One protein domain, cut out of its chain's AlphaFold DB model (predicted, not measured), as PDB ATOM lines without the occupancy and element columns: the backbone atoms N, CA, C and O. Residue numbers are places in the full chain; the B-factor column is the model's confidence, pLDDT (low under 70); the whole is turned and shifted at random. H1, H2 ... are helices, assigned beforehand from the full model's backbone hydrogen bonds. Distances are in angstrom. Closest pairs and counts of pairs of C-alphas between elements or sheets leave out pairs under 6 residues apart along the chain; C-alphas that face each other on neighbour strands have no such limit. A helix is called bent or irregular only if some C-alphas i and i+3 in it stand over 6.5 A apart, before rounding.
ATOM      1  N   GLU A  11     162.651 108.532 173.459       97.50
ATOM      2  CA  GLU A  11     161.924 107.601 172.588       97.50
ATOM      3  C   GLU A  11     160.496 108.086 172.281       97.50
ATOM      4  O   GLU A  11     160.045 108.039 171.135       97.50
ATOM      5  N   ALA A  12     159.766 108.570 173.291       94.69
ATOM      6  CA  ALA A  12     158.418 109.088 173.091       94.69
ATOM      7  C   ALA A  12     158.429 110.358 172.228       94.69
ATOM      8  O   ALA A  12     157.559 110.518 171.371       94.69
ATOM      9  N   TYR A  13     159.420 111.232 172.426       94.88
ATOM     10  CA  TYR A  13     159.608 112.420 171.599       94.88
ATOM     11  C   TYR A  13     159.834 112.047 170.130       94.88
ATOM     12  O   TYR A  13     159.108 112.541 169.267       94.88
ATOM     13  N   GLU A  14     160.763 111.132 169.845       96.25
ATOM     14  CA  GLU A  14     161.080 110.705 168.476       96.25
ATOM     15  C   GLU A  14     159.876 110.076 167.777       96.25
ATOM     16  O   GLU A  14     159.565 110.399 166.628       96.25
ATOM     17  N   ARG A  15     159.121 109.235 168.491       94.94
ATOM     18  CA  ARG A  15     157.889 108.634 167.966       94.94
ATOM     19  C   ARG A  15     156.839 109.685 167.615       94.94
ATOM     20  O   ARG A  15     156.205 109.580 166.570       94.94
ATOM     21  N   LEU A  16     156.645 110.694 168.464       93.50
ATOM     22  CA  LEU A  16     155.717 111.793 168.181       93.50
ATOM     23  C   LEU A  16     156.212 112.667 167.022       93.50
ATOM     24  O   LEU A  16     155.414 113.071 166.180       93.50
ATOM     25  N   ASN A  17     157.518 112.921 166.946       93.62
ATOM     26  CA  ASN A  17     158.128 113.708 165.879       93.62
ATOM     27  C   ASN A  17     157.980 113.027 164.509       93.62
ATOM     28  O   ASN A  17     157.634 113.682 163.530       93.62
ATOM     29  N   ALA A  18     158.155 111.705 164.446       94.75
ATOM     30  CA  ALA A  18     157.966 110.919 163.226       94.75
ATOM     31  C   ALA A  18     156.512 110.925 162.712       94.75
ATOM     32  O   ALA A  18     156.274 110.730 161.522       94.75
ATOM     33  N   LEU A  19     155.533 111.151 163.595       93.88
ATOM     34  CA  LEU A  19     154.111 111.226 163.241       93.88
ATOM     35  C   LEU A  19     153.674 112.607 162.745       93.88
ATOM     36  O   LEU A  19     152.525 112.754 162.317       93.88
ATOM     37  N   LYS A  20     154.546 113.610 162.842       95.44
ATOM     38  CA  LYS A  20     154.240 115.002 162.536       95.44
ATOM     39  C   LYS A  20     154.059 115.207 161.033       95.44
ATOM     40  O   LYS A  20     154.931 114.868 160.239       95.44
ATOM     41  N   GLN A  21     152.930 115.791 160.646       92.94
ATOM     42  CA  GLN A  21     152.651 116.154 159.256       92.94
ATOM     43  C   GLN A  21     153.177 117.562 158.923       92.94
ATOM     44  O   GLN A  21     153.487 118.363 159.809       92.94
ATOM     45  N   ASN A  22     153.290 117.880 157.629       89.50
ATOM     46  CA  ASN A  22     153.777 119.187 157.180       89.50
ATOM     47  C   ASN A  22     152.899 120.323 157.723       89.50
ATOM     48  O   ASN A  22     151.710 120.393 157.430       89.50
ATOM     49  N   GLY A  23     153.511 121.226 158.494       89.56
ATOM     50  CA  GLY A  23     152.829 122.373 159.105       89.56
ATOM     51  C   GLY A  23     152.075 122.069 160.406       89.56
ATOM     52  O   GLY A  23     151.516 122.990 160.993       89.56
ATOM     53  N   GLU A  24     152.080 120.824 160.885       92.56
ATOM     54  CA  GLU A  24     151.431 120.425 162.140       92.56
ATOM     55  C   GLU A  24     152.272 120.853 163.360       92.56
ATOM     56  O   GLU A  24     153.504 120.810 163.318       92.56
ATOM     57  N   SER A  25     151.651 121.263 164.473       92.62
ATOM     58  CA  SER A  25     152.365 121.488 165.740       92.62
ATOM     59  C   SER A  25     152.448 120.202 166.576       92.62
ATOM     60  O   SER A  25     151.681 119.264 166.388       92.62
ATOM     61  N   PHE A  26     153.353 120.146 167.558       91.19
ATOM     62  CA  PHE A  26     153.403 119.002 168.486       91.19
ATOM     63  C   PHE A  26     152.099 118.828 169.275       91.19
ATOM     64  O   PHE A  26     151.697 117.704 169.571       91.19
ATOM     65  N   THR A  27     151.425 119.931 169.604       90.38
ATOM     66  CA  THR A  27     150.123 119.894 170.276       90.38
ATOM     67  C   THR A  27     149.066 119.228 169.399       90.38
ATOM     68  O   THR A  27     148.289 118.422 169.910       90.38
ATOM     69  N   ASP A  28     149.074 119.494 168.092       92.44
ATOM     70  CA  ASP A  28     148.122 118.895 167.152       92.44
ATOM     71  C   ASP A  28     148.348 117.385 167.014       92.44
ATOM     72  O   ASP A  28     147.387 116.618 167.103       92.44
ATOM     73  N   VAL A  29     149.612 116.947 166.918       94.75
ATOM     74  CA  VAL A  29     149.965 115.516 166.892       94.75
ATOM     75  C   VAL A  29     149.403 114.807 168.121       94.75
ATOM     76  O   VAL A  29     148.737 113.781 167.985       94.75
ATOM     77  N   ILE A  30     149.636 115.361 169.318       91.69
ATOM     78  CA  ILE A  30     149.146 114.779 170.575       91.69
ATOM     79  C   ILE A  30     147.621 114.663 170.536       91.69
ATOM     80  O   ILE A  30     147.094 113.581 170.762       91.69
ATOM     81  N   ILE A  31     146.900 115.732 170.190       91.06
ATOM     82  CA  ILE A  31     145.429 115.711 170.141       91.06
ATOM     83  C   ILE A  31     144.915 114.671 169.136       91.06
ATOM     84  O   ILE A  31     143.966 113.943 169.436       91.06
ATOM     85  N   ARG A  32     145.548 114.571 167.964       90.75
ATOM     86  CA  ARG A  32     145.176 113.629 166.906       90.75
ATOM     87  C   ARG A  32     145.392 112.174 167.318       90.75
ATOM     88  O   ARG A  32     144.539 111.336 167.035       90.75
ATOM     89  N   VAL A  33     146.515 111.866 167.966       90.50
ATOM     90  CA  VAL A  33     146.879 110.486 168.342       90.50
ATOM     91  C   VAL A  33     146.316 110.056 169.694       90.50
ATOM     92  O   VAL A  33     146.196 108.861 169.953       90.50
ATOM     93  N   THR A  34     145.921 111.007 170.545       88.00
ATOM     94  CA  THR A  34     145.199 110.751 171.796       88.00
ATOM     95  C   THR A  34     143.773 111.291 171.695       88.00
ATOM     96  O   THR A  34     143.417 112.237 172.410       88.00
ATOM     97  N   PRO A  35     142.932 110.729 170.805       77.69
ATOM     98  CA  PRO A  35     141.564 111.187 170.684       77.69
ATOM     99  C   PRO A  35     140.852 111.013 172.023       77.69
ATOM    100  O   PRO A  35     141.114 110.085 172.800       77.69
ATOM    101  N   LYS A  36     139.924 111.930 172.298       79.69
ATOM    102  CA  LYS A  36     139.072 111.851 173.482       79.69
ATOM    103  C   LYS A  36     138.409 110.474 173.482       79.69
ATOM    104  O   LYS A  36     137.800 110.099 172.482       79.69
ATOM    105  N   LYS A  37     138.529 109.721 174.581       72.44
ATOM    106  CA  LYS A  37     137.820 108.444 174.718       72.44
ATOM    107  C   LYS A  37     136.330 108.706 174.506       72.44
ATOM    108  O   LYS A  37     135.694 109.345 175.343       72.44
ATOM    109  N   ARG A  38     135.807 108.253 173.370       73.38
ATOM    110  CA  ARG A  38     134.379 108.268 173.060       73.38
ATOM    111  C   ARG A  38     133.754 107.008 173.625       73.38
ATOM    112  O   ARG A  38     134.379 105.946 173.620       73.38
ATOM    113  N   LYS A  39     132.516 107.109 174.101       76.25
ATOM    114  CA  LYS A  39     131.749 105.898 174.408       76.25
ATOM    115  C   LYS A  39     131.425 105.191 173.093       76.25
ATOM    116  O   LYS A  39     131.126 105.856 172.104       76.25
ATOM    117  N   LEU A  40     131.434 103.857 173.078       74.12
ATOM    118  CA  LEU A  40     131.061 103.082 171.887       74.12
ATOM    119  C   LEU A  40     129.670 103.487 171.370       74.12
ATOM    120  O   LEU A  40     129.477 103.662 170.176       74.12
ATOM    121  N   SER A  41     128.736 103.767 172.281       77.19
ATOM    122  CA  SER A  41     127.403 104.282 171.955       77.19
ATOM    123  C   SER A  41     127.395 105.644 171.260       77.19
ATOM    124  O   SER A  41     126.443 105.956 170.558       77.19
ATOM    125  N   GLU A  42     128.419 106.476 171.451       78.81
ATOM    126  CA  GLU A  42     128.571 107.728 170.708       78.81
ATOM    127  C   GLU A  42     129.146 107.461 169.322       78.81
ATOM    128  O   GLU A  42     128.780 108.153 168.388       78.81
ATOM    129  N   ILE A  43     130.045 106.481 169.173       78.50
ATOM    130  CA  ILE A  43     130.599 106.061 167.871       78.50
ATOM    131  C   ILE A  43     129.495 105.491 166.981       78.50
ATOM    132  O   ILE A  43     129.359 105.908 165.839       78.50
ATOM    133  N   LEU A  44     128.656 104.616 167.535       77.31
ATOM    134  CA  LEU A  44     127.564 103.965 166.809       77.31
ATOM    135  C   LEU A  44     126.494 104.936 166.281       77.31
ATOM    136  O   LEU A  44     125.774 104.580 165.359       77.31
ATOM    137  N   LYS A  45     126.382 106.151 166.836       78.44
ATOM    138  CA  LYS A  45     125.437 107.173 166.347       78.44
ATOM    139  C   LYS A  45     125.876 107.846 165.050       78.44
ATOM    140  O   LYS A  45     125.023 108.359 164.338       78.44
ATOM    141  N   ASP A  46     127.180 107.869 164.782       79.06
ATOM    142  CA  ASP A  46     127.745 108.516 163.592       79.06
ATOM    143  C   ASP A  46     127.889 107.530 162.419       79.06
ATOM    144  O   ASP A  46     128.259 107.935 161.320       79.06
ATOM    145  N   LEU A  47     127.643 106.237 162.654       79.31
ATOM    146  CA  LEU A  47     127.718 105.196 161.634       79.31
ATOM    147  C   LEU A  47     126.356 105.013 160.966       79.31
ATOM    148  O   LEU A  47     125.315 105.062 161.624       79.31
ATOM    149  N   GLU A  48     126.368 104.775 159.656       78.44
ATOM    150  CA  GLU A  48     125.156 104.377 158.947       78.44
ATOM    151  C   GLU A  48     124.670 103.006 159.443       78.44
ATOM    152  O   GLU A  48     125.494 102.158 159.815       78.44
ATOM    153  N   PRO A  49     123.344 102.769 159.462       80.50
ATOM    154  CA  PRO A  49     122.800 101.456 159.763       80.50
ATOM    155  C   PRO A  49     123.416 100.413 158.830       80.50
ATOM    156  O   PRO A  49     123.349 100.542 157.608       80.50
ATOM    157  N   ILE A  50     124.015  99.384 159.417       82.00
ATOM    158  CA  ILE A  50     124.482  98.219 158.668       82.00
ATOM    159  C   ILE A  50     123.283  97.352 158.284       82.00
ATOM    160  O   ILE A  50     122.268  97.335 158.986       82.00
ATOM    161  N   ASP A  51     123.394  96.638 157.166       88.38
ATOM    162  CA  ASP A  51     122.373  95.666 156.795       88.38
ATOM    163  C   ASP A  51     122.341  94.480 157.775       88.38
ATOM    164  O   ASP A  51     123.261  94.240 158.564       88.38
ATOM    165  N   GLU A  52     121.234  93.746 157.744       85.88
ATOM    166  CA  GLU A  52     120.968  92.661 158.690       85.88
ATOM    167  C   GLU A  52     122.007  91.536 158.586       85.88
ATOM    168  O   GLU A  52     122.392  90.947 159.594       85.88
ATOM    169  N   LYS A  53     122.561  91.318 157.388       86.56
ATOM    170  CA  LYS A  53     123.606  90.323 157.154       86.56
ATOM    171  C   LYS A  53     124.914  90.710 157.850       86.56
ATOM    172  O   LYS A  53     125.510  89.883 158.537       86.56
ATOM    173  N   ALA A  54     125.342  91.962 157.714       84.50
ATOM    174  CA  ALA A  54     126.527  92.482 158.386       84.50
ATOM    175  C   ALA A  54     126.366  92.483 159.916       84.50
ATOM    176  O   ALA A  54     127.327  92.216 160.644       84.50
ATOM    177  N   ALA A  55     125.155  92.743 160.419       86.75
ATOM    178  CA  ALA A  55     124.862  92.665 161.850       86.75
ATOM    179  C   ALA A  55     125.004  91.233 162.395       86.75
ATOM    180  O   ALA A  55     125.562  91.027 163.475       86.75
ATOM    181  N   GLU A  56     124.537  90.242 161.640       88.12
ATOM    182  CA  GLU A  56     124.579  88.834 162.030       88.12
ATOM    183  C   GLU A  56     126.010  88.270 162.021       88.12
ATOM    184  O   GLU A  56     126.408  87.558 162.947       88.12
ATOM    185  N   GLU A  57     126.832  88.682 161.049       88.56
ATOM    186  CA  GLU A  57     128.264  88.362 161.003       88.56
ATOM    187  C   GLU A  57     129.030  88.946 162.206       88.56
ATOM    188  O   GLU A  57     129.825  88.240 162.832       88.56
ATOM    189  N   MET A  58     128.760  90.203 162.591       87.19
ATOM    190  CA  MET A  58     129.366  90.799 163.793       87.19
ATOM    191  C   MET A  58     128.965  90.065 165.069       87.19
ATOM    192  O   MET A  58     129.809  89.832 165.935       87.19
ATOM    193  N   LYS A  59     127.685  89.703 165.198       88.38
ATOM    194  CA  LYS A  59     127.183  88.994 166.377       88.38
ATOM    195  C   LYS A  59     127.900  87.658 166.560       88.38
ATOM    196  O   LYS A  59     128.378  87.370 167.656       88.38
ATOM    197  N   LYS A  60     128.050  86.902 165.472       90.81
ATOM    198  CA  LYS A  60     128.764  85.624 165.468       90.81
ATOM    199  C   LYS A  60     130.230  85.779 165.889       90.81
ATOM    200  O   LYS A  60     130.699  85.028 166.734       90.81
ATOM    201  N   ALA A  61     130.930  86.789 165.368       88.56
ATOM    202  CA  ALA A  61     132.325  87.046 165.731       88.56
ATOM    203  C   ALA A  61     132.506  87.410 167.220       88.56
ATOM    204  O   ALA A  61     133.505  87.034 167.830       88.56
ATOM    205  N   ILE A  62     131.545  88.127 167.819       88.19
ATOM    206  CA  ILE A  62     131.568  88.462 169.255       88.19
ATOM    207  C   ILE A  62     131.359  87.206 170.110       88.19
ATOM    208  O   ILE A  62     132.088  87.013 171.086       88.19
ATOM    209  N   GLU A  63     130.398  86.357 169.741       89.00
ATOM    210  CA  GLU A  63     130.117  85.092 170.432       89.00
ATOM    211  C   GLU A  63     131.331  84.148 170.383       89.00
ATOM    212  O   GLU A  63     131.756  83.665 171.426       89.00
ATOM    213  N   GLU A  64     131.970  83.989 169.219       84.56
ATOM    214  CA  GLU A  64     133.170  83.148 169.043       84.56
ATOM    215  C   GLU A  64     134.414  83.675 169.779       84.56
ATOM    216  O   GLU A  64     135.317  82.907 170.097       84.56
ATOM    217  N   SER A  65     134.490  84.982 170.047       73.44
ATOM    218  CA  SER A  65     135.603  85.592 170.793       73.44
ATOM    219  C   SER A  65     135.453  85.537 172.317       73.44
ATOM    220  O   SER A  65     136.358  85.970 173.033       73.44
ATOM    221  N   SER A  66     134.299  85.071 172.808       63.59
ATOM    222  CA  SER A  66     133.980  85.003 174.240       63.59
ATOM    223  C   SER A  66     134.166  83.602 174.849       63.59
ATOM    224  O   SER A  66     133.975  83.467 176.059       63.59
TER     225      SER A  66
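AT A GLANCE: This is residues 11 to 66 of the 67 residues of an uncharacterized protein of Methanoplanus limicola DSM 2279 (UniProt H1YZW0). This is a strung-out chain of helices with no shared core: the longest helix, H4, stands alone at one end, and at the other end two short helices, H1 and H2, are set about perpendicular to each other. Between these two ends runs a thin stretch that holds the very short helix H3, and residues 34 to 66, with H3 and H4 among them, stand free. The printed part has 56 residues with four named helices, in the order H1, H2, H3, H4 along the chain, and no named strand; its class is all helix, with 33 of the residues in named elements. The whole is extended, with a radius of gyration of the C-alphas of 17.8 A, and elongated, with spans of 43 by 24 by 19 A.

HOW THE PARTS SIT: H4, residues 52 to 64, touches no helix. H3, residues 40 to 43, touches no helix either, and it is apart from H4 although the two follow each other in the chain. H2, residues 26 to 33, is apart from H3 and from H4. H1, residues 11 to 18, touches H2, with 4 pairs of C-alphas within 8 A. Their closest C-alphas are those of Leu 16 and Val 29, 7.0 A apart. The lines of H1 and H2 stand at 89 degrees, about perpendicular, and their centres are 11.6 A apart. H1 is apart from H3 and from H4. In H1, H2 and H4 every pair of O i and N i+4 is within hydrogen-bond range; H3 is too short for such a pair, and its 1 pair of O i and N i+3 is within range.

IN THESE COORDINATES: H4 runs from Glu 52, with its C-alpha at (120.968, 92.661, 158.690), to Glu 64, with its C-alpha at (133.170, 83.148, 169.043), a length of 18.6 A over 13 residues. H3 has 4 residues, Leu 40 to Ile 43. H2 runs from Phe 26 to Val 33 and measures 10.7 A from first to last C-alpha. H1 runs from Glu 11, with its C-alpha at (161.924, 107.601, 172.588), to Ala 18, also 10.7 A. No helix is bent or irregular.

THE WHOLE: The two C-alphas farthest apart are those of Glu 11 and Glu 52, at 45.8 A, and the first and last printed C-alphas, Glu 11 and Ser 66, are 36.0 A apart. The printed part has no cut. The links from H1 to H2, with 7 residues, from H2 to H3, with 6, and from H3 to H4, with 8, are short, and no link is long. The mean pLDDT of the printed part is 86.3; that of H3 is 77, and Ser 66 is the one printed residue under 70.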